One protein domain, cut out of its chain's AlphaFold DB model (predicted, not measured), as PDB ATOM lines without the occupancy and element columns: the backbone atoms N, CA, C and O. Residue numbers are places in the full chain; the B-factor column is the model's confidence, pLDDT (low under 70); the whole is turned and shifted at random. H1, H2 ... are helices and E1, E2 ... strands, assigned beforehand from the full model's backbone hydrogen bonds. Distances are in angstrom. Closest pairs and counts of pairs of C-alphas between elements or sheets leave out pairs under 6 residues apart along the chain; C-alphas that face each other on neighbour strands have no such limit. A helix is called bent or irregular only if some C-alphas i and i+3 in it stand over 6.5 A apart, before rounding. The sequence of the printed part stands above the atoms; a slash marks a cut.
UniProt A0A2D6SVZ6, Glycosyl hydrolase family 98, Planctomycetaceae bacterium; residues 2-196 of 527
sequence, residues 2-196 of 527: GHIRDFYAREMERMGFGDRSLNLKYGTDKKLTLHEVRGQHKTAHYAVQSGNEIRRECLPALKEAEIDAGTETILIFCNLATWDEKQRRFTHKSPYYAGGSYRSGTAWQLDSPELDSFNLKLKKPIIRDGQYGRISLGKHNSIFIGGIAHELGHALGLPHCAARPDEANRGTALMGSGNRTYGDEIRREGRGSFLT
ATOM      1  N   GLY A   2     -44.942 -33.590   7.197       93.69
ATOM      2  CA  GLY A   2     -44.994 -32.384   6.337       93.69
ATOM      3  C   GLY A   2     -45.495 -31.127   7.061       93.69
ATOM      4  O   GLY A   2     -44.777 -30.144   7.141       93.69
ATOM      5  N   HIS A   3     -46.624 -31.233   7.768       94.88
ATOM      6  CA  HIS A   3     -47.171 -30.141   8.587       94.88
ATOM      7  C   HIS A   3     -46.184 -29.548   9.622       94.88
ATOM      8  O   HIS A   3     -46.216 -28.352   9.905       94.88
ATOM      9  N   ILE A   4     -45.308 -30.379  10.200       96.94
ATOM     10  CA  ILE A   4     -44.279 -29.937  11.157       96.94
ATOM     11  C   ILE A   4     -43.136 -29.238  10.413       96.94
ATOM     12  O   ILE A   4     -42.660 -28.205  10.879       96.94
ATOM     13  N   ARG A   5     -42.727 -29.747   9.239       96.25
ATOM     14  CA  ARG A   5     -41.747 -29.056   8.384       96.25
ATOM     15  C   ARG A   5     -42.235 -27.659   8.030       96.25
ATOM     16  O   ARG A   5     -41.480 -26.707   8.202       96.25
ATOM     17  N   ASP A   6     -43.493 -27.539   7.618       96.38
ATOM     18  CA  ASP A   6     -44.072 -26.259   7.215       96.38
ATOM     19  C   ASP A   6     -44.153 -25.283   8.394       96.38
ATOM     20  O   ASP A   6     -43.951 -24.086   8.225       96.38
ATOM     21  N   PHE A   7     -44.423 -25.778   9.608       97.81
ATOM     22  CA  PHE A   7     -44.367 -24.953  10.815       97.81
ATOM     23  C   PHE A   7     -42.972 -24.360  11.033       97.81
ATOM     24  O   PHE A   7     -42.843 -23.146  11.178       97.81
ATOM     25  N   TYR A   8     -41.930 -25.197  11.016       98.31
ATOM     26  CA  TYR A   8     -40.554 -24.731  11.189       98.31
ATOM     27  C   TYR A   8     -40.130 -23.783  10.055       98.31
ATOM     28  O   TYR A   8     -39.573 -22.730  10.346       98.31
ATOM     29  N   ALA A   9     -40.460 -24.105   8.800       97.94
ATOM     30  CA  ALA A   9     -40.193 -23.271   7.626       97.94
ATOM     31  C   ALA A   9     -40.780 -21.862   7.773       97.94
ATOM     32  O   ALA A   9     -40.044 -20.877   7.728       97.94
ATOM     33  N   ARG A  10     -42.092 -21.770   8.038       97.56
ATOM     34  CA  ARG A  10     -42.792 -20.487   8.207       97.56
ATOM     35  C   ARG A  10     -42.187 -19.650   9.326       97.56
ATOM     36  O   ARG A  10     -42.057 -18.437   9.191       97.56
ATOM     37  N   GLU A  11     -41.818 -20.282  10.436       98.00
ATOM     38  CA  GLU A  11     -41.234 -19.574  11.572       98.00
ATOM     39  C   GLU A  11     -39.802 -19.091  11.303       98.00
ATOM     40  O   GLU A  11     -39.445 -17.994  11.736       98.00
ATOM     41  N   MET A  12     -39.002 -19.862  10.561       98.31
ATOM     42  CA  MET A  12     -37.665 -19.455  10.114       98.31
ATOM     43  C   MET A  12     -37.737 -18.318   9.087       98.31
ATOM     44  O   MET A  12     -37.015 -17.323   9.217       98.31
ATOM     45  N   GLU A  13     -38.650 -18.410   8.119       98.12
ATOM     46  CA  GLU A  13     -38.889 -17.381   7.106       98.12
ATOM     47  C   GLU A  13     -39.344 -16.069   7.750       98.12
ATOM     48  O   GLU A  13     -38.763 -15.014   7.489       98.12
ATOM     49  N   ARG A  14     -40.295 -16.137   8.693       96.75
ATOM     50  CA  ARG A  14     -40.794 -14.986   9.462       96.75
ATOM     51  C   ARG A  14     -39.685 -14.202  10.170       96.75
ATOM     52  O   ARG A  14     -39.859 -13.017  10.448       96.75
ATOM     53  N   MET A  15     -38.576 -14.853  10.512       95.81
ATOM     54  CA  MET A  15     -37.437 -14.238  11.199       95.81
ATOM     55  C   MET A  15     -36.273 -13.879  10.270       95.81
ATOM     56  O   MET A  15     -35.222 -13.464  10.752       95.81
ATOM     57  N   GLY A  16     -36.454 -14.012   8.954       96.38
ATOM     58  CA  GLY A  16     -35.461 -13.621   7.956       96.38
ATOM     59  C   GLY A  16     -34.381 -14.667   7.681       96.38
ATOM     60  O   GLY A  16     -33.382 -14.342   7.045       96.38
ATOM     61  N   PHE A  17     -34.557 -15.921   8.113       96.19
ATOM     62  CA  PHE A  17     -33.624 -17.009   7.782       96.19
ATOM     63  C   PHE A  17     -33.952 -17.705   6.449       96.19
ATOM     64  O   PHE A  17     -33.183 -18.560   6.001       96.19
ATOM     65  N   GLY A  18     -35.054 -17.311   5.801       94.69
ATOM     66  CA  GLY A  18     -35.581 -17.923   4.581       94.69
ATOM     67  C   GLY A  18     -36.340 -19.225   4.846       94.69
ATOM     68  O   GLY A  18     -36.523 -19.620   5.999       94.69
ATOM     69  N   ASP A  19     -36.761 -19.887   3.770       93.12
ATOM     70  CA  ASP A  19     -37.472 -21.172   3.807       93.12
ATOM     71  C   ASP A  19     -36.527 -22.319   4.212       93.12
ATOM     72  O   ASP A  19     -36.008 -23.078   3.391       93.12
ATOM     73  N   ARG A  20     -36.214 -22.383   5.512       94.94
ATOM     74  CA  ARG A  20     -35.370 -23.412   6.125       94.94
ATOM     75  C   ARG A  20     -36.194 -24.251   7.079       94.94
ATOM     76  O   ARG A  20     -36.818 -23.733   8.000       94.94
ATOM     77  N   SER A  21     -36.118 -25.561   6.920       95.50
ATOM     78  CA  SER A  21     -36.782 -26.512   7.801       95.50
ATOM     79  C   SER A  21     -35.955 -27.781   7.928       95.50
ATOM     80  O   SER A  21     -34.959 -27.944   7.231       95.50
ATOM     81  N   LEU A  22     -36.392 -28.686   8.802       92.12
ATOM     82  CA  LEU A  22     -35.817 -30.020   8.929       92.12
ATOM     83  C   LEU A  22     -35.798 -30.756   7.579       92.12
ATOM     84  O   LEU A  22     -36.801 -30.799   6.849       92.12
ATOM     85  N   ASN A  23     -34.658 -31.375   7.282       89.25
ATOM     86  CA  ASN A  23     -34.502 -32.273   6.149       89.25
ATOM     87  C   ASN A  23     -35.110 -33.638   6.478       89.25
ATOM     88  O   ASN A  23     -34.941 -34.169   7.572       89.25
ATOM     89  N   LEU A  24     -35.834 -34.208   5.517       89.44
ATOM     90  CA  LEU A  24     -36.374 -35.562   5.597       89.44
ATOM     91  C   LEU A  24     -35.959 -36.332   4.347       89.44
ATOM     92  O   LEU A  24     -35.922 -35.766   3.253       89.44
ATOM     93  N   LYS A  25     -35.682 -37.626   4.507       88.44
ATOM     94  CA  LYS A  25     -35.381 -38.523   3.391       88.44
ATOM     95  C   LYS A  25     -36.682 -38.999   2.751       88.44
ATOM     96  O   LYS A  25     -37.548 -39.532   3.440       88.44
ATOM     97  N   TYR A  26     -36.813 -38.808   1.444       90.75
ATOM     98  CA  TYR A  26     -37.950 -39.299   0.672       90.75
ATOM     99  C   TYR A  26     -37.495 -40.400  -0.286       90.75
ATOM    100  O   TYR A  26     -36.389 -40.339  -0.826       90.75
ATOM    101  N   GLY A  27     -38.356 -41.393  -0.496       89.81
ATOM    102  CA  GLY A  27     -38.186 -42.403  -1.532       89.81
ATOM    103  C   GLY A  27     -38.439 -41.841  -2.933       89.81
ATOM    104  O   GLY A  27     -38.884 -40.704  -3.112       89.81
ATOM    105  N   THR A  28     -38.194 -42.667  -3.949       89.81
ATOM    106  CA  THR A  28     -38.487 -42.343  -5.358       89.81
ATOM    107  C   THR A  28     -39.979 -42.120  -5.617       89.81
ATOM    108  O   THR A  28     -40.350 -41.382  -6.527       89.81
ATOM    109  N   ASP A  29     -40.839 -42.687  -4.772       92.06
ATOM    110  CA  ASP A  29     -42.290 -42.501  -4.754       92.06
ATOM    111  C   ASP A  29     -42.739 -41.184  -4.090       92.06
ATOM    112  O   ASP A  29     -43.937 -40.940  -3.934       92.06
ATOM    113  N   LYS A  30     -41.783 -40.327  -3.700       88.94
ATOM    114  CA  LYS A  30     -41.991 -39.060  -2.983       88.94
ATOM    115  C   LYS A  30     -42.648 -39.226  -1.607       88.94
ATOM    116  O   LYS A  30     -43.143 -38.243  -1.049       88.94
ATOM    117  N   LYS A  31     -42.637 -40.428  -1.023       91.25
ATOM    118  CA  LYS A  31     -43.065 -40.664   0.362       91.25
ATOM    119  C   LYS A  31     -41.879 -40.623   1.312       91.25
ATOM    120  O   LYS A  31     -40.736 -40.820   0.913       91.25
ATOM    121  N   LEU A  32     -42.156 -40.318   2.577       92.62
ATOM    122  CA  LEU A  32     -41.145 -40.331   3.631       92.62
ATOM    123  C   LEU A  32     -40.571 -41.747   3.763       92.62
ATOM    124  O   LEU A  32     -41.334 -42.704   3.887       92.62
ATOM    125  N   THR A  33     -39.247 -41.882   3.755       93.25
ATOM    126  CA  THR A  33     -38.598 -43.165   4.028       93.25
ATOM    127  C   THR A  33     -38.755 -43.499   5.509       93.25
ATOM    128  O   THR A  33     -38.305 -42.741   6.367       93.25
ATOM    129  N   LEU A  34     -39.393 -44.632   5.801       93.25
ATOM    130  CA  LEU A  34     -39.559 -45.160   7.152       93.25
ATOM    131  C   LEU A  34     -38.756 -46.453   7.293       93.25
ATOM    132  O   LEU A  34     -38.788 -47.308   6.412       93.25
ATOM    133  N   HIS A  35     -38.047 -46.587   8.411       94.94
ATOM    134  CA  HIS A  35     -37.340 -47.810   8.775       94.94
ATOM    135  C   HIS A  35     -38.190 -48.563   9.797       94.94
ATOM    136  O   HIS A  35     -38.247 -48.181  10.967       94.94
ATOM    137  N   GLU A  36     -38.896 -49.595   9.342       95.38
ATOM    138  CA  GLU A  36     -39.779 -50.388  10.196       95.38
ATOM    139  C   GLU A  36     -38.981 -51.376  11.048       95.38
ATOM    140  O   GLU A  36     -38.110 -52.094  10.560       95.38
ATOM    141  N   VAL A  37     -39.296 -51.422  12.342       97.00
ATOM    142  CA  VAL A  37     -38.625 -52.289  13.313       97.00
ATOM    143  C   VAL A  37     -39.687 -53.002  14.133       97.00
ATOM    144  O   VAL A  37     -40.537 -52.370  14.760       97.00
ATOM    145  N   ARG A  38     -39.635 -54.335  14.148       96.50
ATOM    146  CA  ARG A  38     -40.458 -55.147  15.046       96.50
ATOM    147  C   ARG A  38     -39.758 -55.258  16.397       96.50
ATOM    148  O   ARG A  38     -38.630 -55.737  16.456       96.50
ATOM    149  N   GLY A  39     -40.453 -54.851  17.458       95.00
ATOM    150  CA  GLY A  39     -39.925 -54.950  18.814       95.00
ATOM    151  C   GLY A  39     -39.615 -56.394  19.223       95.00
ATOM    152  O   GLY A  39     -40.312 -57.326  18.810       95.00
ATOM    153  N   GLN A  40     -38.576 -56.582  20.033       97.06
ATOM    154  CA  GLN A  40     -38.127 -57.904  20.497       97.06
ATOM    155  C   GLN A  40     -39.042 -58.512  21.569       97.06
ATOM    156  O   GLN A  40     -39.090 -59.732  21.742       97.06
ATOM    157  N   HIS A  41     -39.796 -57.673  22.278       97.12
ATOM    158  CA  HIS A  41     -40.685 -58.073  23.358       97.12
ATOM    159  C   HIS A  41     -42.155 -57.799  23.023       97.12
ATOM    160  O   HIS A  41     -42.508 -57.061  22.104       97.12
ATOM    161  N   LYS A  42     -43.063 -58.404  23.798       95.88
ATOM    162  CA  LYS A  42     -44.499 -58.108  23.696       95.88
ATOM    163  C   LYS A  42     -44.762 -56.663  24.119       95.88
ATOM    164  O   LYS A  42     -44.133 -56.178  25.052       95.88
ATOM    165  N   THR A  43     -45.793 -56.030  23.557       94.06
ATOM    166  CA  THR A  43     -46.230 -54.663  23.906       94.06
ATOM    167  C   THR A  43     -46.301 -54.427  25.416       94.06
ATOM    168  O   THR A  43     -45.933 -53.355  25.875       94.06
ATOM    169  N   ALA A  44     -46.745 -55.414  26.209       95.12
ATOM    170  CA  ALA A  44     -46.857 -55.334  27.671       95.12
ATOM    171  C   ALA A  44     -45.538 -54.983  28.390       95.12
ATOM    172  O   ALA A  44     -45.597 -54.288  29.400       95.12
ATOM    173  N   HIS A  45     -44.393 -55.393  27.837       97.19
ATOM    174  CA  HIS A  45     -43.050 -55.149  28.377       97.19
ATOM    175  C   HIS A  45     -42.654 -53.673  28.330       97.19
ATOM    176  O   HIS A  45     -42.154 -53.126  29.308       97.19
ATOM    177  N   TYR A  46     -42.924 -53.014  27.203       97.06
ATOM    178  CA  TYR A  46     -42.521 -51.628  27.006       97.06
ATOM    179  C   TYR A  46     -43.362 -50.663  27.843       97.06
ATOM    180  O   TYR A  46     -44.577 -50.829  28.002       97.06
ATOM    181  N   ALA A  47     -42.712 -49.616  28.333       96.06
ATOM    182  CA  ALA A  47     -43.319 -48.525  29.080       96.06
ATOM    183  C   ALA A  47     -42.617 -47.203  28.739       96.06
ATOM    184  O   ALA A  47     -41.681 -47.176  27.938       96.06
ATOM    185  N   VAL A  48     -43.048 -46.107  29.368       95.06
ATOM    186  CA  VAL A  48     -42.530 -44.760  29.082       95.06
ATOM    187  C   VAL A  48     -41.005 -44.710  29.220       95.06
ATOM    188  O   VAL A  48     -40.342 -44.109  28.392       95.06
ATOM    189  N   GLN A  49     -40.420 -45.409  30.193       95.94
ATOM    190  CA  GLN A  49     -38.972 -45.459  30.423       95.94
ATOM    191  C   GLN A  49     -38.170 -46.313  29.415       95.94
ATOM    192  O   GLN A  49     -36.939 -46.301  29.447       95.94
ATOM    193  N   SER A  50     -38.823 -47.057  28.515       97.56
ATOM    194  CA  SER A  50     -38.165 -48.018  27.612       97.56
ATOM    195  C   SER A  50     -37.456 -47.377  26.408       97.56
ATOM    196  O   SER A  50     -36.968 -48.097  25.541       97.56
ATOM    197  N   GLY A  51     -37.348 -46.046  26.311       97.06
ATOM    198  CA  GLY A  51     -36.804 -45.380  25.116       97.06
ATOM    199  C   GLY A  51     -35.405 -45.864  24.703       97.06
ATOM    200  O   GLY A  51     -35.171 -46.165  23.535       97.06
ATOM    201  N   ASN A  52     -34.479 -46.030  25.653       96.88
ATOM    202  CA  ASN A  52     -33.122 -46.505  25.338       96.88
ATOM    203  C   ASN A  52     -33.092 -47.953  24.837       96.88
ATOM    204  O   ASN A  52     -32.259 -48.296  24.002       96.88
ATOM    205  N   GLU A  53     -33.977 -48.798  25.357       98.00
ATOM    206  CA  GLU A  53     -34.141 -50.174  24.897       98.00
ATOM    207  C   GLU A  53     -34.679 -50.199  23.468       98.00
ATOM    208  O   GLU A  53     -34.015 -50.739  22.589       98.00
ATOM    209  N   ILE A  54     -35.775 -49.481  23.208       98.06
ATOM    210  CA  ILE A  54     -36.367 -49.352  21.870       98.06
ATOM    211  C   ILE A  54     -35.345 -48.796  20.872       98.06
ATOM    212  O   ILE A  54     -35.194 -49.324  19.775       98.06
ATOM    213  N   ARG A  55     -34.567 -47.775  21.256       97.50
ATOM    214  CA  ARG A  55     -33.513 -47.227  20.391       97.50
ATOM    215  C   ARG A  55     -32.477 -48.286  20.022       97.50
ATOM    216  O   ARG A  55     -32.056 -48.311  18.871       97.50
ATOM    217  N   ARG A  56     -32.053 -49.139  20.966       97.75
ATOM    218  CA  ARG A  56     -31.111 -50.239  20.681       97.75
ATOM    219  C   ARG A  56     -31.701 -51.239  19.695       97.75
ATOM    220  O   ARG A  56     -30.979 -51.678  18.807       97.75
ATOM    221  N   GLU A  57     -32.988 -51.547  19.820       97.75
ATOM    222  CA  GLU A  57     -33.691 -52.433  18.889       97.75
ATOM    223  C   GLU A  57     -33.767 -51.854  17.465       97.75
ATOM    224  O   GLU A  57     -33.767 -52.618  16.505       97.75
ATOM    225  N   CYS A  58     -33.745 -50.524  17.300       97.81
ATOM    226  CA  CYS A  58     -33.701 -49.882  15.981       97.81
ATOM    227  C   CYS A  58     -32.312 -49.881  15.318       97.81
ATOM    228  O   CYS A  58     -32.226 -49.734  14.098       97.81
ATOM    229  N   LEU A  59     -31.219 -50.020  16.082       97.00
ATOM    230  CA  LEU A  59     -29.856 -49.883  15.546       97.00
ATOM    231  C   LEU A  59     -29.522 -50.873  14.415       97.00
ATOM    232  O   LEU A  59     -28.893 -50.435  13.454       97.00
ATOM    233  N   PRO A  60     -29.918 -52.163  14.469       97.19
ATOM    234  CA  PRO A  60     -29.655 -53.097  13.377       97.19
ATOM    235  C   PRO A  60     -30.284 -52.665  12.047       97.19
ATOM    236  O   PRO A  60     -29.593 -52.669  11.035       97.19
ATOM    237  N   ALA A  61     -31.545 -52.218  12.060       96.94
ATOM    238  CA  ALA A  61     -32.245 -51.775  10.852       96.94
ATOM    239  C   ALA A  61     -31.638 -50.489  10.264       96.94
ATOM    240  O   ALA A  61     -31.522 -50.348   9.050       96.94
ATOM    241  N   LEU A  62     -31.205 -49.557  11.122       96.12
ATOM    242  CA  LEU A  62     -30.485 -48.362  10.671       96.12
ATOM    243  C   LEU A  62     -29.123 -48.723  10.069       96.12
ATOM    244  O   LEU A  62     -28.766 -48.197   9.020       96.12
ATOM    245  N   LYS A  63     -28.395 -49.665  10.681       96.69
ATOM    246  CA  LYS A  63     -27.115 -50.154  10.157       96.69
ATOM    247  C   LYS A  63     -27.275 -50.838   8.796       96.69
ATOM    248  O   LYS A  63     -26.453 -50.608   7.919       96.69
ATOM    249  N   GLU A  64     -28.310 -51.658   8.621       96.56
ATOM    250  CA  GLU A  64     -28.642 -52.294   7.337       96.56
ATOM    251  C   GLU A  64     -28.972 -51.258   6.255       96.56
ATOM    252  O   GLU A  64     -28.601 -51.428   5.099       96.56
ATOM    253  N   ALA A  65     -29.588 -50.140   6.643       94.38
ATOM    254  CA  ALA A  65     -29.831 -48.999   5.770       94.38
ATOM    255  C   ALA A  65     -28.614 -48.070   5.580       94.38
ATOM    256  O   ALA A  65     -28.776 -46.985   5.017       94.38
ATOM    257  N   GLU A  66     -27.428 -48.463   6.062       95.88
ATOM    258  CA  GLU A  66     -26.177 -47.689   6.017       95.88
ATOM    259  C   GLU A  66     -26.259 -46.330   6.740       95.88
ATOM    260  O   GLU A  66     -25.580 -45.367   6.388       95.88
ATOM    261  N   ILE A  67     -27.095 -46.245   7.778       94.38
ATOM    262  CA  ILE A  67     -27.293 -45.048   8.599       94.38
ATOM    263  C   ILE A  67     -26.548 -45.211   9.927       94.38
ATOM    264  O   ILE A  67     -26.868 -46.083  10.742       94.38
ATOM    265  N   ASP A  68     -25.589 -44.323  10.190       94.31
ATOM    266  CA  ASP A  68     -24.920 -44.247  11.490       94.31
ATOM    267  C   ASP A  68     -25.779 -43.485  12.506       94.31
ATOM    268  O   ASP A  68     -25.755 -42.263  12.625       94.31
ATOM    269  N   ALA A  69     -26.504 -44.240  13.328       93.31
ATOM    270  CA  ALA A  69     -27.351 -43.695  14.379       93.31
ATOM    271  C   ALA A  69     -26.621 -42.799  15.409       93.31
ATOM    272  O   ALA A  69     -27.282 -42.096  16.180       93.31
ATOM    273  N   GLY A  70     -25.289 -42.863  15.508       92.12
ATOM    274  CA  GLY A  70     -24.487 -42.031  16.410       92.12
ATOM    275  C   GLY A  70     -24.305 -40.589  15.932       92.12
ATOM    276  O   GLY A  70     -24.043 -39.706  16.756       92.12
ATOM    277  N   THR A  71     -24.475 -40.345  14.634       91.69
ATOM    278  CA  THR A  71     -24.247 -39.054  13.964       91.69
ATOM    279  C   THR A  71     -25.515 -38.481  13.327       91.69
ATOM    280  O   THR A  71     -25.457 -37.512  12.575       91.69
ATOM    281  N   GLU A  72     -26.672 -39.042  13.685       92.44
ATOM    282  CA  GLU A  72     -27.971 -38.683  13.122       92.44
ATOM    283  C   GLU A  72     -28.956 -38.184  14.183       92.44
ATOM    284  O   GLU A  72     -28.877 -38.516  15.373       92.44
ATOM    285  N   THR A  73     -29.929 -37.391  13.737       93.56
ATOM    286  CA  THR A  73     -31.116 -37.048  14.528       93.56
ATOM    287  C   THR A  73     -32.237 -38.017  14.169       93.56
ATOM    288  O   THR A  73     -32.783 -37.968  13.070       93.56
ATOM    289  N   ILE A  74     -32.597 -38.897  15.103       94.94
ATOM    290  CA  ILE A  74     -33.558 -39.980  14.871       94.94
ATOM    291  C   ILE A  74     -34.896 -39.646  15.530       94.94
ATOM    292  O   ILE A  74     -34.955 -39.323  16.717       94.94
ATOM    293  N   LEU A  75     -35.979 -39.786  14.772       96.06
ATOM    294  CA  LEU A  75     -37.346 -39.710  15.276       96.06
ATOM    295  C   LEU A  75     -37.963 -41.112  15.260       96.06
ATOM    296  O   LEU A  75     -38.131 -41.698  14.194       96.06
ATOM    297  N   ILE A  76     -38.279 -41.654  16.435       97.62
ATOM    298  CA  ILE A  76     -38.821 -43.008  16.597       97.62
ATOM    299  C   ILE A  76     -40.308 -42.909  16.922       97.62
ATOM    300  O   ILE A  76     -40.673 -42.357  17.958       97.62
ATOM    301  N   PHE A  77     -41.158 -43.483  16.074       97.31
ATOM    302  CA  PHE A  77     -42.593 -43.605  16.325       97.31
ATOM    303  C   PHE A  77     -42.911 -44.976  16.924       97.31
ATOM    304  O   PHE A  77     -42.671 -46.011  16.308       97.31
ATOM    305  N   CYS A  78     -43.443 -44.982  18.143       96.88
ATOM    306  CA  CYS A  78     -43.777 -46.193  18.876       96.88
ATOM    307  C   CYS A  78     -45.264 -46.519  18.713       96.88
ATOM    308  O   CYS A  78     -46.120 -45.766  19.186       96.88
ATOM    309  N   ASN A  79     -45.566 -47.689  18.152       94.62
ATOM    310  CA  ASN A  79     -46.917 -48.248  18.123       94.62
ATOM    311  C   ASN A  79     -47.262 -48.915  19.474       94.62
ATOM    312  O   ASN A  79     -47.367 -50.135  19.596       94.62
ATOM    313  N   LEU A  80     -47.328 -48.096  20.530       96.06
ATOM    314  CA  LEU A  80     -47.646 -48.493  21.912       96.06
ATOM    315  C   LEU A  80     -48.861 -47.717  22.454       96.06
ATOM    316  O   LEU A  80     -48.992 -47.496  23.666       96.06
ATOM    317  N   ALA A  81     -49.727 -47.282  21.540       95.69
ATOM    318  CA  ALA A  81     -50.987 -46.618  21.816       95.69
ATOM    319  C   ALA A  81     -52.176 -47.531  21.496       95.69
ATOM    320  O   ALA A  81     -52.090 -48.447  20.681       95.69
ATOM    321  N   THR A  82     -53.298 -47.256  22.149       95.94
ATOM    322  CA  THR A  82     -54.576 -47.925  21.935       95.94
ATOM    323  C   THR A  82     -55.625 -46.866  21.649       95.94
ATOM    324  O   THR A  82     -55.891 -46.017  22.504       95.94
ATOM    325  N   TRP A  83     -56.259 -46.978  20.484       97.12
ATOM    326  CA  TRP A  83     -57.414 -46.189  20.078       97.12
ATOM    327  C   TRP A  83     -58.650 -47.088  19.972       97.12
ATOM    328  O   TRP A  83     -58.696 -48.011  19.161       97.12
ATOM    329  N   ASP A  84     -59.658 -46.828  20.802       97.25
ATOM    330  CA  ASP A  84     -60.992 -47.418  20.676       97.25
ATOM    331  C   ASP A  84     -61.901 -46.411  19.971       97.25
ATOM    332  O   ASP A  84     -62.373 -45.450  20.579       97.25
ATOM    333  N   GLU A  85     -62.153 -46.633  18.683       95.19
ATOM    334  CA  GLU A  85     -62.966 -45.743  17.853       95.19
ATOM    335  C   GLU A  85     -64.424 -45.645  18.334       95.19
ATOM    336  O   GLU A  85     -65.014 -44.559  18.332       95.19
ATOM    337  N   LYS A  86     -65.004 -46.756  18.812       95.44
ATOM    338  CA  LYS A  86     -66.404 -46.814  19.263       95.44
ATOM    339  C   LYS A  86     -66.590 -46.045  20.565       95.44
ATOM    340  O   LYS A  86     -67.538 -45.274  20.705       95.44
ATOM    341  N   GLN A  87     -65.675 -46.233  21.513       95.88
ATOM    342  CA  GLN A  87     -65.676 -45.518  22.792       95.88
ATOM    343  C   GLN A  87     -65.027 -44.134  22.700       95.88
ATOM    344  O   GLN A  87     -65.123 -43.354  23.652       95.88
ATOM    345  N   ARG A  88     -64.375 -43.828  21.570       96.50
ATOM    346  CA  ARG A  88     -63.536 -42.644  21.347       96.50
ATOM    347  C   ARG A  88     -62.534 -42.469  22.479       96.50
ATOM    348  O   ARG A  88     -62.483 -41.411  23.112       96.50
ATOM    349  N   ARG A  89     -61.812 -43.542  22.798       98.06
ATOM    350  CA  ARG A  89     -60.900 -43.604  23.940       98.06
ATOM    351  C   ARG A  89     -59.478 -43.844  23.464       98.06
ATOM    352  O   ARG A  89     -59.221 -44.840  22.799       98.06
ATOM    353  N   PHE A  90     -58.575 -42.966  23.879       98.06
ATOM    354  CA  PHE A  90     -57.147 -43.072  23.621       98.06
ATOM    355  C   PHE A  90     -56.385 -43.331  24.920       98.06
ATOM    356  O   PHE A  90     -56.629 -42.672  25.933       98.06
ATOM    357  N   THR A  91     -55.429 -44.254  24.887       96.69
ATOM    358  CA  THR A  91     -54.440 -44.461  25.955       96.69
ATOM    359  C   THR A  91     -53.110 -44.877  25.346       96.69
ATOM    360  O   THR A  91     -53.111 -45.623  24.375       96.69
ATOM    361  N   HIS A  92     -51.978 -44.499  25.937       96.00
ATOM    362  CA  HIS A  92     -50.672 -44.966  25.475       96.00
ATOM    363  C   HIS A  92     -49.676 -45.115  26.621       96.00
ATOM    364  O   HIS A  92     -49.876 -44.596  27.720       96.00
ATOM    365  N   LYS A  93     -48.580 -45.814  26.328       95.31
ATOM    366  CA  LYS A  93     -47.418 -45.953  27.217       95.31
ATOM    367  C   LYS A  93     -46.080 -45.811  26.491       95.31
ATOM    368  O   LYS A  93     -45.052 -46.242  27.002       95.31
ATOM    369  N   SER A  94     -46.109 -45.236  25.290       96.25
ATOM    370  CA  SER A  94     -44.910 -44.896  24.523       96.25
ATOM    371  C   SER A  94     -43.991 -43.969  25.323       96.25
ATOM    372  O   SER A  94     -44.499 -43.039  25.959       96.25
ATOM    373  N   PRO A  95     -42.662 -44.155  25.253       96.94
ATOM    374  CA  PRO A  95     -41.722 -43.100  25.606       96.94
ATOM    375  C   PRO A  95     -42.063 -41.815  24.846       96.94
ATOM    376  O   PRO A  95     -42.370 -41.864  23.654       96.94
ATOM    377  N   TYR A  96     -42.050 -40.690  25.558       96.19
ATOM    378  CA  TYR A  96     -42.443 -39.386  25.028       96.19
ATOM    379  C   TYR A  96     -41.531 -38.305  25.601       96.19
ATOM    380  O   TYR A  96     -41.865 -37.614  26.560       96.19
ATOM    381  N   TYR A  97     -40.314 -38.280  25.081       95.44
ATOM    382  CA  TYR A  97     -39.250 -37.362  25.467       95.44
ATOM    383  C   TYR A  97     -38.182 -37.372  24.376       95.44
ATOM    384  O   TYR A  97     -38.218 -38.196  23.454       95.44
ATOM    385  N   ALA A  98     -37.202 -36.489  24.496       96.94
ATOM    386  CA  ALA A  98     -36.104 -36.404  23.558       96.94
ATOM    387  C   ALA A  98     -34.842 -35.816  24.187       96.94
ATOM    388  O   ALA A  98     -34.841 -35.245  25.276       96.94
ATOM    389  N   GLY A  99     -33.741 -35.954  23.459       94.19
ATOM    390  CA  GLY A  99     -32.490 -35.291  23.779       94.19
ATOM    391  C   GLY A  99     -31.535 -35.342  22.602       94.19
ATOM    392  O   GLY A  99     -31.546 -36.288  21.811       94.19
ATOM    393  N   GLY A 100     -30.696 -34.319  22.480       94.38
ATOM    394  CA  GLY A 100     -29.757 -34.253  21.375       94.38
ATOM    395  C   GLY A 100     -28.837 -33.046  21.393       94.38
ATOM    396  O   GLY A 100     -28.583 -32.407  22.419       94.38
ATOM    397  N   SER A 101     -28.281 -32.793  20.222       94.19
ATOM    398  CA  SER A 101     -27.314 -31.760  19.900       94.19
ATOM    399  C   SER A 101     -27.374 -31.490  18.396       94.19
ATOM    400  O   SER A 101     -28.110 -32.143  17.665       94.19
ATOM    401  N   TYR A 102     -26.513 -30.595  17.922       93.25
ATOM    402  CA  TYR A 102     -26.347 -30.329  16.495       93.25
ATOM    403  C   TYR A 102     -25.736 -31.489  15.687       93.25
ATOM    404  O   TYR A 102     -25.733 -31.432  14.460       93.25
ATOM    405  N   ARG A 103     -25.183 -32.512  16.360       94.00
ATOM    406  CA  ARG A 103     -24.512 -33.662  15.726       94.00
ATOM    407  C   ARG A 103     -25.328 -34.943  15.760       94.00
ATOM    408  O   ARG A 103     -25.053 -35.837  14.979       94.00
ATOM    409  N   SER A 104     -26.243 -35.067  16.712       94.06
ATOM    410  CA  SER A 104     -27.086 -36.246  16.873       94.06
ATOM    411  C   SER A 104     -28.159 -36.003  17.918       94.06
ATOM    412  O   SER A 104     -28.006 -35.159  18.807       94.06
ATOM    413  N   GLY A 105     -29.236 -36.773  17.835       95.62
ATOM    414  CA  GLY A 105     -30.328 -36.716  18.792       95.62
ATOM    415  C   GLY A 105     -31.291 -37.876  18.630       95.62
ATOM    416  O   GLY A 105     -31.274 -38.604  17.639       95.62
ATOM    417  N   THR A 106     -32.142 -38.081  19.622       97.62
ATOM    418  CA  THR A 106     -33.243 -39.033  19.518       97.62
ATOM    419  C   THR A 106     -34.481 -38.444  20.171       97.62
ATOM    420  O   THR A 106     -34.413 -37.946  21.293       97.62
ATOM    421  N   ALA A 107     -35.595 -38.498  19.451       97.81
ATOM    422  CA  ALA A 107     -36.919 -38.192  19.962       97.81
ATOM    423  C   ALA A 107     -37.797 -39.436  19.851       97.81
ATOM    424  O   ALA A 107     -37.905 -40.032  18.777       97.81
ATOM    425  N   TRP A 108     -38.435 -39.811  20.955       98.31
ATOM    426  CA  TRP A 108     -39.391 -40.913  20.995       98.31
ATOM    427  C   TRP A 108     -40.798 -40.357  21.021       98.31
ATOM    428  O   TRP A 108     -41.119 -39.535  21.873       98.31
ATOM    429  N   GLN A 109     -41.604 -40.795  20.070       97.06
ATOM    430  CA  GLN A 109     -42.975 -40.366  19.856       97.06
ATOM    431  C   GLN A 109     -43.891 -41.577  19.821       97.06
ATOM    432  O   GLN A 109     -43.442 -42.725  19.771       97.06
ATOM    433  N   LEU A 110     -45.190 -41.319  19.815       95.12
ATOM    434  CA  LEU A 110     -46.198 -42.342  19.589       95.12
ATOM    435  C   LEU A 110     -46.830 -42.173  18.212       95.12
ATOM    436  O   LEU A 110     -46.858 -41.067  17.673       95.12
ATOM    437  N   ASP A 111     -47.354 -43.271  17.687       94.50
ATOM    438  CA  ASP A 111     -48.259 -43.270  16.542       94.50
ATOM    439  C   ASP A 111     -49.577 -43.957  16.924       94.50
ATOM    440  O   ASP A 111     -49.585 -44.855  17.774       94.50
ATOM    441  N   SER A 112     -50.687 -43.489  16.356       95.62
ATOM    442  CA  SER A 112     -52.043 -43.977  16.635       95.62
ATOM    443  C   SER A 112     -52.998 -43.577  15.495       95.62
ATOM    444  O   SER A 112     -52.819 -42.498  14.931       95.62
ATOM    445  N   PRO A 113     -54.022 -44.384  15.144       95.56
ATOM    446  CA  PRO A 113     -54.857 -44.155  13.954       95.56
ATOM    447  C   PRO A 113     -55.557 -42.788  13.856       95.56
ATOM    448  O   PRO A 113     -55.848 -42.312  12.764       95.56
ATOM    449  N   GLU A 114     -55.875 -42.162  14.983       95.75
ATOM    450  CA  GLU A 114     -56.550 -40.867  15.072       95.75
ATOM    451  C   GLU A 114     -55.601 -39.658  15.012       95.75
ATOM    452  O   GLU A 114     -56.074 -38.511  14.929       95.75
ATOM    453  N   LEU A 115     -54.284 -39.894  15.079       96.44
ATOM    454  CA  LEU A 115     -53.265 -38.859  14.948       96.44
ATOM    455  C   LEU A 115     -53.059 -38.489  13.479       96.44
ATOM    456  O   LEU A 115     -52.281 -39.095  12.750       96.44
ATOM    457  N   ASP A 116     -53.739 -37.426  13.062       96.31
ATOM    458  CA  ASP A 116     -53.679 -36.878  11.717       96.31
ATOM    459  C   ASP A 116     -53.752 -35.345  11.763       96.31
ATOM    460  O   ASP A 116     -54.633 -34.742  12.379       96.31
ATOM    461  N   SER A 117     -52.848 -34.685  11.041       95.94
ATOM    462  CA  SER A 117     -52.869 -33.231  10.864       95.94
ATOM    463  C   SER A 117     -54.203 -32.683  10.339       95.94
ATOM    464  O   SER A 117     -54.583 -31.569  10.705       95.94
ATOM    465  N   PHE A 118     -54.973 -33.449   9.558       96.50
ATOM    466  CA  PHE A 118     -56.305 -33.036   9.108       96.50
ATOM    467  C   PHE A 118     -57.309 -32.896  10.257       96.50
ATOM    468  O   PHE A 118     -58.269 -32.126  10.140       96.50
ATOM    469  N   ASN A 119     -57.070 -33.577  11.379       97.75
ATOM    470  CA  ASN A 119     -57.911 -33.510  12.564       97.75
ATOM    471  C   ASN A 119     -57.658 -32.249  13.401       97.75
ATOM    472  O   ASN A 119     -58.509 -31.900  14.218       97.75
ATOM    473  N   LEU A 120     -56.571 -31.497  13.169       97.56
ATOM    474  CA  LEU A 120     -56.250 -30.275  13.927       97.56
ATOM    475  C   LEU A 120     -57.379 -29.237  13.905       97.56
ATOM    476  O   LEU A 120     -57.560 -28.517  14.882       97.56
ATOM    477  N   LYS A 121     -58.182 -29.173  12.839       97.62
ATOM    478  CA  LYS A 121     -59.322 -28.242  12.720       97.62
ATOM    479  C   LYS A 121     -60.569 -28.661  13.511       97.62
ATOM    480  O   LYS A 121     -61.522 -27.889  13.623       97.62
ATOM    481  N   LEU A 122     -60.613 -29.888  14.028       98.12
ATOM    482  CA  LEU A 122     -61.834 -30.486  14.557       98.12
ATOM    483  C   LEU A 122     -62.098 -30.098  16.015       98.12
ATOM    484  O   LEU A 122     -61.336 -30.426  16.921       98.12
ATOM    485  N   LYS A 123     -63.253 -29.476  16.268       98.12
ATOM    486  CA  LYS A 123     -63.777 -29.239  17.632       98.12
ATOM    487  C   LYS A 123     -64.614 -30.395  18.178       98.12
ATOM    488  O   LYS A 123     -64.917 -30.446  19.367       98.12
ATOM    489  N   LYS A 124     -65.013 -31.312  17.302       96.56
ATOM    490  CA  LYS A 124     -65.770 -32.531  17.597       96.56
ATOM    491  C   LYS A 124     -65.202 -33.679  16.744       96.56
ATOM    492  O   LYS A 124     -64.705 -33.393  15.660       96.56
ATOM    493  N   PRO A 125     -65.309 -34.942  17.185       96.81
ATOM    494  CA  PRO A 125     -65.936 -35.371  18.434       96.81
ATOM    495  C   PRO A 125     -65.109 -35.004  19.674       96.81
ATOM    496  O   PRO A 125     -63.934 -34.663  19.574       96.81
ATOM    497  N   ILE A 126     -65.750 -35.063  20.845       98.06
ATOM    498  CA  ILE A 126     -65.040 -35.110  22.128       98.06
ATOM    499  C   ILE A 126     -64.625 -36.561  22.368       98.06
ATOM    500  O   ILE A 126     -65.465 -37.459  22.258       98.06
ATOM    501  N   ILE A 127     -63.353 -36.766  22.688       98.31
ATOM    502  CA  ILE A 127     -62.745 -38.063  22.987       98.31
ATOM    503  C   ILE A 127     -62.400 -38.152  24.481       98.31
ATOM    504  O   ILE A 127     -62.437 -37.149  25.199       98.31
ATOM    505  N   ARG A 128     -62.090 -39.357  24.962       98.25
ATOM    506  CA  ARG A 128     -61.530 -39.617  26.294       98.25
ATOM    507  C   ARG A 128     -60.051 -39.953  26.150       98.25
ATOM    508  O   ARG A 128     -59.702 -41.075  25.797       98.25
ATOM    509  N   ASP A 129     -59.212 -38.975  26.424       97.69
ATOM    510  CA  ASP A 129     -57.766 -39.105  26.456       97.69
ATOM    511  C   ASP A 129     -57.305 -39.587  27.842       97.69
ATOM    512  O   ASP A 129     -57.711 -39.034  28.867       97.69
ATOM    513  N   GLY A 130     -56.472 -40.626  27.884       95.75
ATOM    514  CA  GLY A 130     -55.969 -41.211  29.127       95.75
ATOM    515  C   GLY A 130     -55.073 -40.290  29.962       95.75
ATOM    516  O   GLY A 130     -54.952 -40.514  31.163       95.75
ATOM    517  N   GLN A 131     -54.469 -39.263  29.361       94.88
ATOM    518  CA  GLN A 131     -53.618 -38.280  30.040       94.88
ATOM    519  C   GLN A 131     -54.328 -36.939  30.262       94.88
ATOM    520  O   GLN A 131     -54.081 -36.268  31.262       94.88
ATOM    521  N   TYR A 132     -55.216 -36.550  29.344       95.56
ATOM    522  CA  TYR A 132     -55.800 -35.203  29.302       95.56
ATOM    523  C   TYR A 132     -57.321 -35.165  29.508       95.56
ATOM    524  O   TYR A 132     -57.932 -34.097  29.465       95.56
ATOM    525  N   GLY A 133     -57.956 -36.308  29.768       96.94
ATOM    526  CA  GLY A 133     -59.383 -36.386  30.057       96.94
ATOM    527  C   GLY A 133     -60.254 -36.122  28.827       96.94
ATOM    528  O   GLY A 133     -60.023 -36.663  27.749       96.94
ATOM    529  N   ARG A 134     -61.331 -35.342  28.981       97.94
ATOM    530  CA  ARG A 134     -62.294 -35.094  27.894       97.94
ATOM    531  C   ARG A 134     -61.902 -33.865  27.080       97.94
ATOM    532  O   ARG A 134     -62.112 -32.744  27.531       97.94
ATOM    533  N   ILE A 135     -61.415 -34.081  25.862       97.75
ATOM    534  CA  ILE A 135     -60.973 -33.023  24.940       97.75
ATOM    535  C   ILE A 135     -61.489 -33.274  23.518       97.75
ATOM    536  O   ILE A 135     -61.916 -34.381  23.192       97.75
ATOM    537  N   SER A 136     -61.499 -32.248  22.663       98.00
ATOM    538  CA  SER A 136     -61.824 -32.429  21.243       98.00
ATOM    539  C   SER A 136     -60.741 -33.240  20.530       98.00
ATOM    540  O   SER A 136     -59.567 -33.177  20.899       98.00
ATOM    541  N   LEU A 137     -61.118 -33.959  19.470       98.12
ATOM    542  CA  LEU A 137     -60.163 -34.688  18.631       98.12
ATOM    543  C   LEU A 137     -59.057 -33.771  18.075       98.12
ATOM    544  O   LEU A 137     -57.894 -34.167  18.026       98.12
ATOM    545  N   GLY A 138     -59.389 -32.525  17.721       98.19
ATOM    546  CA  GLY A 138     -58.395 -31.545  17.288       98.19
ATOM    547  C   GLY A 138     -57.470 -31.083  18.408       98.19
ATOM    548  O   GLY A 138     -56.279 -30.902  18.158       98.19
ATOM    549  N   LYS A 139     -57.952 -30.957  19.654       98.06
ATOM    550  CA  LYS A 139     -57.082 -30.634  20.796       98.06
ATOM    551  C   LYS A 139     -56.147 -31.789  21.147       98.06
ATOM    552  O   LYS A 139     -54.978 -31.543  21.416       98.06
ATOM    553  N   HIS A 140     -56.627 -33.030  21.081       98.00
ATOM    554  CA  HIS A 140     -55.783 -34.221  21.209       98.00
ATOM    555  C   HIS A 140     -54.664 -34.215  20.154       98.00
ATOM    556  O   HIS A 140     -53.485 -34.273  20.493       98.00
ATOM    557  N   ASN A 141     -55.023 -34.001  18.884       98.06
ATOM    558  CA  ASN A 141     -54.051 -33.878  17.798       98.06
ATOM    559  C   ASN A 141     -53.092 -32.694  17.985       98.06
ATOM    560  O   ASN A 141     -51.920 -32.810  17.654       98.06
ATOM    561  N   SER A 142     -53.552 -31.579  18.560       98.06
ATOM    562  CA  SER A 142     -52.683 -30.441  18.900       98.06
ATOM    563  C   SER A 142     -51.595 -30.863  19.879       98.06
ATOM    564  O   SER A 142     -50.425 -30.615  19.626       98.06
ATOM    565  N   ILE A 143     -51.981 -31.555  20.955       97.94
ATOM    566  CA  ILE A 143     -51.070 -31.989  22.017       97.94
ATOM    567  C   ILE A 143     -50.006 -32.952  21.484       97.94
ATOM    568  O   ILE A 143     -48.826 -32.758  21.765       97.94
ATOM    569  N   PHE A 144     -50.396 -33.963  20.706       97.88
ATOM    570  CA  PHE A 144     -49.458 -34.992  20.251       97.88
ATOM    571  C   PHE A 144     -48.692 -34.591  18.983       97.88
ATOM    572  O   PHE A 144     -47.485 -34.782  18.925       97.88
ATOM    573  N   ILE A 145     -49.305 -33.923  17.999       98.06
ATOM    574  CA  ILE A 145     -48.553 -33.397  16.839       98.06
ATOM    575  C   ILE A 145     -47.643 -32.239  17.266       98.06
ATOM    576  O   ILE A 145     -46.482 -32.178  16.858       98.06
ATOM    577  N   GLY A 146     -48.135 -31.347  18.129       98.06
ATOM    578  CA  GLY A 146     -47.326 -30.299  18.746       98.06
ATOM    579  C   GLY A 146     -46.235 -30.866  19.649       98.06
ATOM    580  O   GLY A 146     -45.125 -30.340  19.670       98.06
ATOM    581  N   GLY A 147     -46.511 -31.968  20.347       97.88
ATOM    582  CA  GLY A 147     -45.518 -32.708  21.117       97.88
ATOM    583  C   GLY A 147     -44.418 -33.292  20.230       97.88
ATOM    584  O   GLY A 147     -43.252 -33.114  20.554       97.88
ATOM    585  N   ILE A 148     -44.745 -33.877  19.072       98.06
ATOM    586  CA  ILE A 148     -43.731 -34.329  18.102       98.06
ATOM    587  C   ILE A 148     -42.838 -33.160  17.675       98.06
ATOM    588  O   ILE A 148     -41.616 -33.295  17.650       98.06
ATOM    589  N   ALA A 149     -43.424 -31.998  17.368       98.25
ATOM    590  CA  ALA A 149     -42.655 -30.814  16.989       98.25
ATOM    591  C   ALA A 149     -41.734 -30.322  18.122       98.25
ATOM    592  O   ALA A 149     -40.592 -29.945  17.850       98.25
ATOM    593  N   HIS A 150     -42.215 -30.345  19.368       98.38
ATOM    594  CA  HIS A 150     -41.480 -29.945  20.571       98.38
ATOM    595  C   HIS A 150     -40.312 -30.890  20.877       98.38
ATOM    596  O   HIS A 150     -39.164 -30.460  20.951       98.38
ATOM    597  N   GLU A 151     -40.573 -32.190  20.971       97.88
ATOM    598  CA  GLU A 151     -39.546 -33.192  21.259       97.88
ATOM    599  C   GLU A 151     -38.510 -33.288  20.132       97.88
ATOM    600  O   GLU A 151     -37.314 -33.446  20.383       97.88
ATOM    601  N   LEU A 152     -38.923 -33.104  18.874       97.19
ATOM    602  CA  LEU A 152     -37.973 -32.948  17.776       97.19
ATOM    603  C   LEU A 152     -37.066 -31.725  17.993       97.19
ATOM    604  O   LEU A 152     -35.868 -31.814  17.745       97.19
ATOM    605  N   GLY A 153     -37.595 -30.618  18.517       97.50
ATOM    606  CA  GLY A 153     -36.798 -29.459  18.923       97.50
ATOM    607  C   GLY A 153     -35.699 -29.817  19.932       97.50
ATOM    608  O   GLY A 153     -34.546 -29.418  19.756       97.50
ATOM    609  N   HIS A 154     -36.004 -30.638  20.939       97.81
ATOM    610  CA  HIS A 154     -34.995 -31.157  21.870       97.81
ATOM    611  C   HIS A 154     -33.967 -32.068  21.193       97.81
ATOM    612  O   HIS A 154     -32.765 -31.934  21.440       97.81
ATOM    613  N   ALA A 155     -34.394 -32.964  20.300       96.88
ATOM    614  CA  ALA A 155     -33.465 -33.793  19.529       96.88
ATOM    615  C   ALA A 155     -32.533 -32.955  18.627       96.88
ATOM    616  O   ALA A 155     -31.415 -33.381  18.350       96.88
ATOM    617  N   LEU A 156     -32.958 -31.746  18.243       96.12
ATOM    618  CA  LEU A 156     -32.197 -30.757  17.468       96.12
ATOM    619  C   LEU A 156     -31.368 -29.781  18.327       96.12
ATOM    620  O   LEU A 156     -30.852 -28.784  17.822       96.12
ATOM    621  N   GLY A 157     -31.231 -30.003  19.635       94.88
ATOM    622  CA  GLY A 157     -30.371 -29.142  20.453       94.88
ATOM    623  C   GLY A 157     -31.076 -27.969  21.157       94.88
ATOM    624  O   GLY A 157     -30.387 -27.159  21.793       94.88
ATOM    625  N   LEU A 158     -32.407 -27.853  21.079       97.06
ATOM    626  CA  LEU A 158     -33.150 -26.764  21.722       97.06
ATOM    627  C   LEU A 158     -33.479 -27.072  23.194       97.06
ATOM    628  O   LEU A 158     -34.049 -28.125  23.475       97.06
ATOM    629  N   PRO A 159     -33.154 -26.177  24.144       95.50
ATOM    630  CA  PRO A 159     -33.689 -26.235  25.506       95.50
ATOM    631  C   PRO A 159     -35.133 -25.714  25.564       95.50
ATOM    632  O   PRO A 159     -35.674 -25.287  24.541       95.50
ATOM    633  N   HIS A 160     -35.752 -25.693  26.750       96.25
ATOM    634  CA  HIS A 160     -37.004 -24.959  26.912       96.25
ATOM    635  C   HIS A 160     -36.793 -23.439  26.918       96.25
ATOM    636  O   HIS A 160     -35.694 -22.928  27.151       96.25
ATOM    637  N   CYS A 161     -37.875 -22.709  26.645       94.44
ATOM    638  CA  CYS A 161     -37.936 -21.262  26.816       94.44
ATOM    639  C   CYS A 161     -39.374 -20.767  27.010       94.44
ATOM    640  O   CYS A 161     -40.330 -21.376  26.527       94.44
ATOM    641  N   ALA A 162     -39.511 -19.578  27.585       93.44
ATOM    642  CA  ALA A 162     -40.742 -18.806  27.607       93.44
ATOM    643  C   ALA A 162     -40.761 -17.736  26.510       93.44
ATOM    644  O   ALA A 162     -39.734 -17.148  26.157       93.44
ATOM    645  N   ALA A 163     -41.964 -17.446  26.009       92.81
ATOM    646  CA  ALA A 163     -42.200 -16.288  25.159       92.81
ATOM    647  C   ALA A 163     -41.921 -14.999  25.945       92.81
ATOM    648  O   ALA A 163     -42.411 -14.833  27.067       92.81
ATOM    649  N   ARG A 164     -41.173 -14.070  25.346       92.62
ATOM    650  CA  ARG A 164     -41.028 -12.724  25.910       92.62
ATOM    651  C   ARG A 164     -42.338 -11.935  25.773       92.62
ATOM    652  O   ARG A 164     -43.151 -12.266  24.907       92.62
ATOM    653  N   PRO A 165     -42.558 -10.860  26.551       91.25
ATOM    654  CA  PRO A 165     -43.762 -10.038  26.415       91.25
ATOM    655  C   PRO A 165     -43.998  -9.500  24.997       91.25
ATOM    656  O   PRO A 165     -45.139  -9.464  24.546       91.25
ATOM    657  N   ASP A 166     -42.933  -9.130  24.278       91.31
ATOM    658  CA  ASP A 166     -42.995  -8.667  22.885       91.31
ATOM    659  C   ASP A 166     -43.351  -9.784  21.889       91.31
ATOM    660  O   ASP A 166     -43.850  -9.505  20.800       91.31
ATOM    661  N   GLU A 167     -43.134 -11.046  22.262       92.12
ATOM    662  CA  GLU A 167     -43.471 -12.225  21.459       92.12
ATOM    663  C   GLU A 167     -44.808 -12.858  21.862       92.12
ATOM    664  O   GLU A 167     -45.383 -13.614  21.085       92.12
ATOM    665  N   ALA A 168     -45.331 -12.562  23.057       88.25
ATOM    666  CA  ALA A 168     -46.537 -13.193  23.602       88.25
ATOM    667  C   ALA A 168     -47.789 -12.946  22.741       88.25
ATOM    668  O   ALA A 168     -48.721 -13.751  22.721       88.25
ATOM    669  N   ASN A 169     -47.800 -11.864  21.957       91.94
ATOM    670  CA  ASN A 169     -48.839 -11.607  20.961       91.94
ATOM    671  C   ASN A 169     -48.843 -12.625  19.798       91.94
ATOM    672  O   ASN A 169     -49.789 -12.630  19.013       91.94
ATOM    673  N   ARG A 170     -47.842 -13.504  19.687       94.06
ATOM    674  CA  ARG A 170     -47.753 -14.583  18.687       94.06
ATOM    675  C   ARG A 170     -48.295 -15.919  19.193       94.06
ATOM    676  O   ARG A 170     -48.418 -16.849  18.411       94.06
ATOM    677  N   GLY A 171     -48.647 -16.011  20.473       95.88
ATOM    678  CA  GLY A 171     -49.103 -17.247  21.104       95.88
ATOM    679  C   GLY A 171     -48.058 -17.822  22.046       95.88
ATOM    680  O   GLY A 171     -47.420 -17.085  22.797       95.88
ATOM    681  N   THR A 172     -47.915 -19.142  22.054       97.38
ATOM    682  CA  THR A 172     -47.058 -19.850  23.016       97.38
ATOM    683  C   THR A 172     -45.781 -20.341  22.348       97.38
ATOM    684  O   THR A 172     -45.834 -20.964  21.290       97.38
ATOM    685  N   ALA A 173     -44.625 -20.105  22.971       97.56
ATOM    686  CA  ALA A 173     -43.363 -20.641  22.468       97.56
ATOM    687  C   ALA A 173     -43.444 -22.176  22.370       97.56
ATOM    688  O   ALA A 173     -43.838 -22.824  23.342       97.56
ATOM    689  N   LEU A 174     -43.060 -22.753  21.224       98.31
ATOM    690  CA  LEU A 174     -43.105 -24.200  20.976       98.31
ATOM    691  C   LEU A 174     -42.393 -24.957  22.096       98.31
ATOM    692  O   LEU A 174     -42.983 -25.842  22.704       98.31
ATOM    693  N   MET A 175     -41.166 -24.530  22.405       97.56
ATOM    694  CA  MET A 175     -40.311 -25.103  23.447       97.56
ATOM    695  C   MET A 175     -40.658 -24.617  24.867       97.56
ATOM    696  O   MET A 175     -39.892 -24.828  25.794       97.56
ATOM    697  N   GLY A 176     -41.779 -23.923  25.046       94.81
ATOM    698  CA  GLY A 176     -42.399 -23.709  26.351       94.81
ATOM    699  C   GLY A 176     -43.511 -24.735  26.534       94.81
ATOM    700  O   GLY A 176     -43.275 -25.936  26.525       94.81
ATOM    701  N   SER A 177     -44.752 -24.264  26.619       94.88
ATOM    702  CA  SER A 177     -45.955 -25.112  26.609       94.88
ATOM    703  C   SER A 177     -46.652 -25.163  25.243       94.88
ATOM    704  O   SER A 177     -47.836 -25.502  25.151       94.88
ATOM    705  N   GLY A 178     -45.942 -24.796  24.171       97.06
ATOM    706  CA  GLY A 178     -46.508 -24.688  22.828       97.06
ATOM    707  C   GLY A 178     -46.946 -26.027  22.242       97.06
ATOM    708  O   GLY A 178     -47.905 -26.061  21.485       97.06
ATOM    709  N   ASN A 179     -46.386 -27.154  22.683       95.38
ATOM    710  CA  ASN A 179     -46.936 -28.469  22.338       95.38
ATOM    711  C   ASN A 179     -48.451 -28.564  22.600       95.38
ATOM    712  O   ASN A 179     -49.166 -29.202  21.841       95.38
ATOM    713  N   ARG A 180     -48.970 -27.883  23.630       96.12
ATOM    714  CA  ARG A 180     -50.400 -27.894  23.959       96.12
ATOM    715  C   ARG A 180     -51.224 -26.891  23.168       96.12
ATOM    716  O   ARG A 180     -52.440 -27.044  23.154       96.12
ATOM    717  N   THR A 181     -50.626 -25.874  22.555       97.56
ATOM    718  CA  THR A 181     -51.357 -24.835  21.804       97.56
ATOM    719  C   THR A 181     -51.194 -24.945  20.294       97.56
ATOM    720  O   THR A 181     -51.728 -24.123  19.554       97.56
ATOM    721  N   TYR A 182     -50.480 -25.963  19.827       98.06
ATOM    722  CA  TYR A 182     -50.148 -26.162  18.425       98.06
ATOM    723  C   TYR A 182     -51.404 -26.322  17.558       98.06
ATOM    724  O   TYR A 182     -52.148 -27.286  17.705       98.06
ATOM    725  N   GLY A 183     -51.654 -25.387  16.638       96.19
ATOM    726  CA  GLY A 183     -52.847 -25.405  15.787       96.19
ATOM    727  C   GLY A 183     -54.125 -24.878  16.457       96.19
ATOM    728  O   GLY A 183     -55.204 -24.988  15.868       96.19
ATOM    729  N   ASP A 184     -54.054 -24.308  17.668       97.31
ATOM    730  CA  ASP A 184     -55.210 -23.683  18.335       97.31
ATOM    731  C   ASP A 184     -55.803 -22.528  17.502       97.31
ATOM    732  O   ASP A 184     -57.015 -22.292  17.538       97.31
ATOM    733  N   GLU A 185     -54.983 -21.839  16.707       96.19
ATOM    734  CA  GLU A 185     -55.389 -20.773  15.792       96.19
ATOM    735  C   GLU A 185     -56.331 -21.277  14.691       96.19
ATOM    736  O   GLU A 185     -57.306 -20.599  14.356       96.19
ATOM    737  N   ILE A 186     -56.131 -22.512  14.213       96.50
ATOM    738  CA  ILE A 186     -56.983 -23.162  13.203       96.50
ATOM    739  C   ILE A 186     -58.399 -23.360  13.759       96.50
ATOM    740  O   ILE A 186     -59.394 -23.227  13.044       96.50
ATOM    741  N   ARG A 187     -58.507 -23.635  15.064       96.94
ATOM    742  CA  ARG A 187     -59.785 -23.803  15.768       96.94
ATOM    743  C   ARG A 187     -60.302 -22.511  16.397       96.94
ATOM    744  O   ARG A 187     -61.402 -22.525  16.946       96.94
ATOM    745  N   ARG A 188     -59.591 -21.385  16.317       96.56
ATOM    746  CA  ARG A 188     -59.940 -20.146  17.044       96.56
ATOM    747  C   ARG A 188     -60.083 -20.374  18.560       96.56
ATOM    748  O   ARG A 188     -60.994 -19.842  19.187       96.56
ATOM    749  N   GLU A 189     -59.228 -21.220  19.128       96.06
ATOM    750  CA  GLU A 189     -59.164 -21.529  20.571       96.06
ATOM    751  C   GLU A 189     -57.987 -20.822  21.263       96.06
ATOM    752  O   GLU A 189     -57.857 -20.857  22.483       96.06
ATOM    753  N   GLY A 190     -57.139 -20.156  20.483       95.75
ATOM    754  CA  GLY A 190     -55.949 -19.457  20.935       95.75
ATOM    755  C   GLY A 190     -55.177 -18.901  19.743       95.75
ATOM    756  O   GLY A 190     -55.637 -18.972  18.605       95.75
ATOM    757  N   ARG A 191     -53.998 -18.337  20.008       96.19
ATOM    758  CA  ARG A 191     -53.109 -17.784  18.970       96.19
ATOM    759  C   ARG A 191     -52.206 -18.828  18.311       96.19
ATOM    760  O   ARG A 191     -51.549 -18.497  17.335       96.19
ATOM    761  N   GLY A 192     -52.176 -20.046  18.844       97.31
ATOM    762  CA  GLY A 192     -51.292 -21.093  18.361       97.31
ATOM    763  C   GLY A 192     -49.947 -21.140  19.070       97.31
ATOM    764  O   GLY A 192     -49.750 -20.573  20.156       97.31
ATOM    765  N   SER A 193     -49.010 -21.817  18.417       98.06
ATOM    766  CA  SER A 193     -47.615 -21.907  18.837       98.06
ATOM    767  C   SER A 193     -46.698 -21.198  17.858       98.06
ATOM    768  O   SER A 193     -47.033 -21.040  16.688       98.06
ATOM    769  N   PHE A 194     -45.520 -20.806  18.328       98.19
ATOM    770  CA  PHE A 194     -44.518 -20.137  17.504       98.19
ATOM    771  C   PHE A 194     -43.099 -20.501  17.973       98.19
ATOM    772  O   PHE A 194     -42.904 -20.973  19.096       98.19
ATOM    773  N   LEU A 195     -42.092 -20.290  17.130       97.69
ATOM    774  CA  LEU A 195     -40.681 -20.427  17.489       97.69
ATOM    775  C   LEU A 195     -40.150 -19.079  18.002       97.69
ATOM    776  O   LEU A 195     -40.466 -18.030  17.446       97.69
ATOM    777  N   THR A 196     -39.325 -19.069  19.050       97.25
ATOM    778  CA  THR A 196     -38.676 -17.830  19.522       97.25
ATOM    779  C   THR A 196     -37.455 -17.494  18.667       97.25
ATOM    780  O   THR A 196     -36.833 -18.390  18.093       97.25
TER     781      THR A 196
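Overview. This is residues 2 to 196 of the 527 residues of the protein "Glycosyl hydrolase family 98" of Planctomycetaceae bacterium (UniProt A0A2D6SVZ6). One long helix, H4, runs through the middle, its second half packed along a three-stranded sheet, E1 E5 E4, whose other face is crossed by H2; a small twisted sheet, E2 E3 E6 E7, sits by the helix's first turns. On the side of H4 away from the three-stranded sheet lie H1 and the last 41 residues, which hold no named element. The printed part has 195 residues, with four named helices and seven named strands in the order H1 H2 E1 E2 E3 E4 E5 H3 E6 E7 H4; both sheets are mixed. The class is mixed, helices and strands, with 86 residues in named elements, under half; the whole is compact, radius of gyration of the C-alphas 17.1 A, and rounded, spanning 46 by 45 by 34 A.

Along the chain. H1, residues 2 to 14, begins at C-alpha 2 (-44.994, -32.384, 6.337) and is 18.2 A long. H2, residues 48 to 64, is 26.9 A long, with a kink of 34 degrees near residue 57; it is irregular, C-alphas 49 and 52 being 7.8 A apart. The strands E1, residues 73 to 78, 16.2 A, E2, 81 to 84, E3, 89 to 92, E4, 97 to 100, and E5, 105 to 110, 16.9 A, follow. H3, residues 117 to 121, is only just irregular, with C-alphas 118 and 121 6.7 A apart. E6, residues 126 to 129, and E7, 133 to 136, precede H4, residues 137 to 155, 26.7 A, ending at C-alpha 155 (-33.465, -33.793, 19.529).

Arrangement. H1 and H4 are close but not clearly touching, Ile 4 and Ala 149 having the closest C-alphas, 6.1 A. H2, the sheet E1 E5 E4 and H4 form three layers, with helices on both faces of the sheet: H2 runs across the strands at a height of 8.9 A over the sheet, its closest C-alphas to E5 those of Gly 51 and Trp 108, 6.6 A; H4 runs along the strands on the opposite face, at a height of 9.4 A over the sheet, its closest C-alphas to E4 those of Gly 100 and Ala 155, 4.2 A, and to E5 those of Gly 105 and Ala 155, 4.4 A. E1 and E5 are parallel, N 76 to O 107 2.9 A; E4 and E5 form a hairpin, N 106 to O 99 2.9 A. E1 runs on into E2 at 39 degrees. E2 and E3 form a hairpin, N 82 to O 91 2.8 A; E3 and E6 are parallel, N 90 to O 128 2.9 A; E6 and E7 form a hairpin, N 127 to O 135 2.8 A. H4 and the sheet E2 E3 E6 E7 form two layers, a helix on one face of a sheet, and H4 stands up from the sheet E2 E3 E6 E7, its line rising 59 degrees out of the local plane; the closest C-alphas of E6 and H4 are those of Ile 126 and Leu 137, 6.0 A apart. H4 touches H3 with residues 137 to 145 alone, Leu 120 and Gly 138 closest, C-alphas 4.2 A. Every O i to N i+4 pair is within hydrogen-bond range in H1 and H4, against 9 of 13 in H2 and 0 of 1 in H3, where 1 of 2 O i to N i+3 pairs is.

Size, cuts and confidence. The C-alphas of Gln 40 and Asp 166 are farthest apart, 49.5 A. The printed part has no cut; the link H1 to H2, 33 residues, is long. Residues 172 to 173 pair, parallel, with 193 to 194. Mean pLDDT of the printed part is 95.9, and no printed residue is under 70.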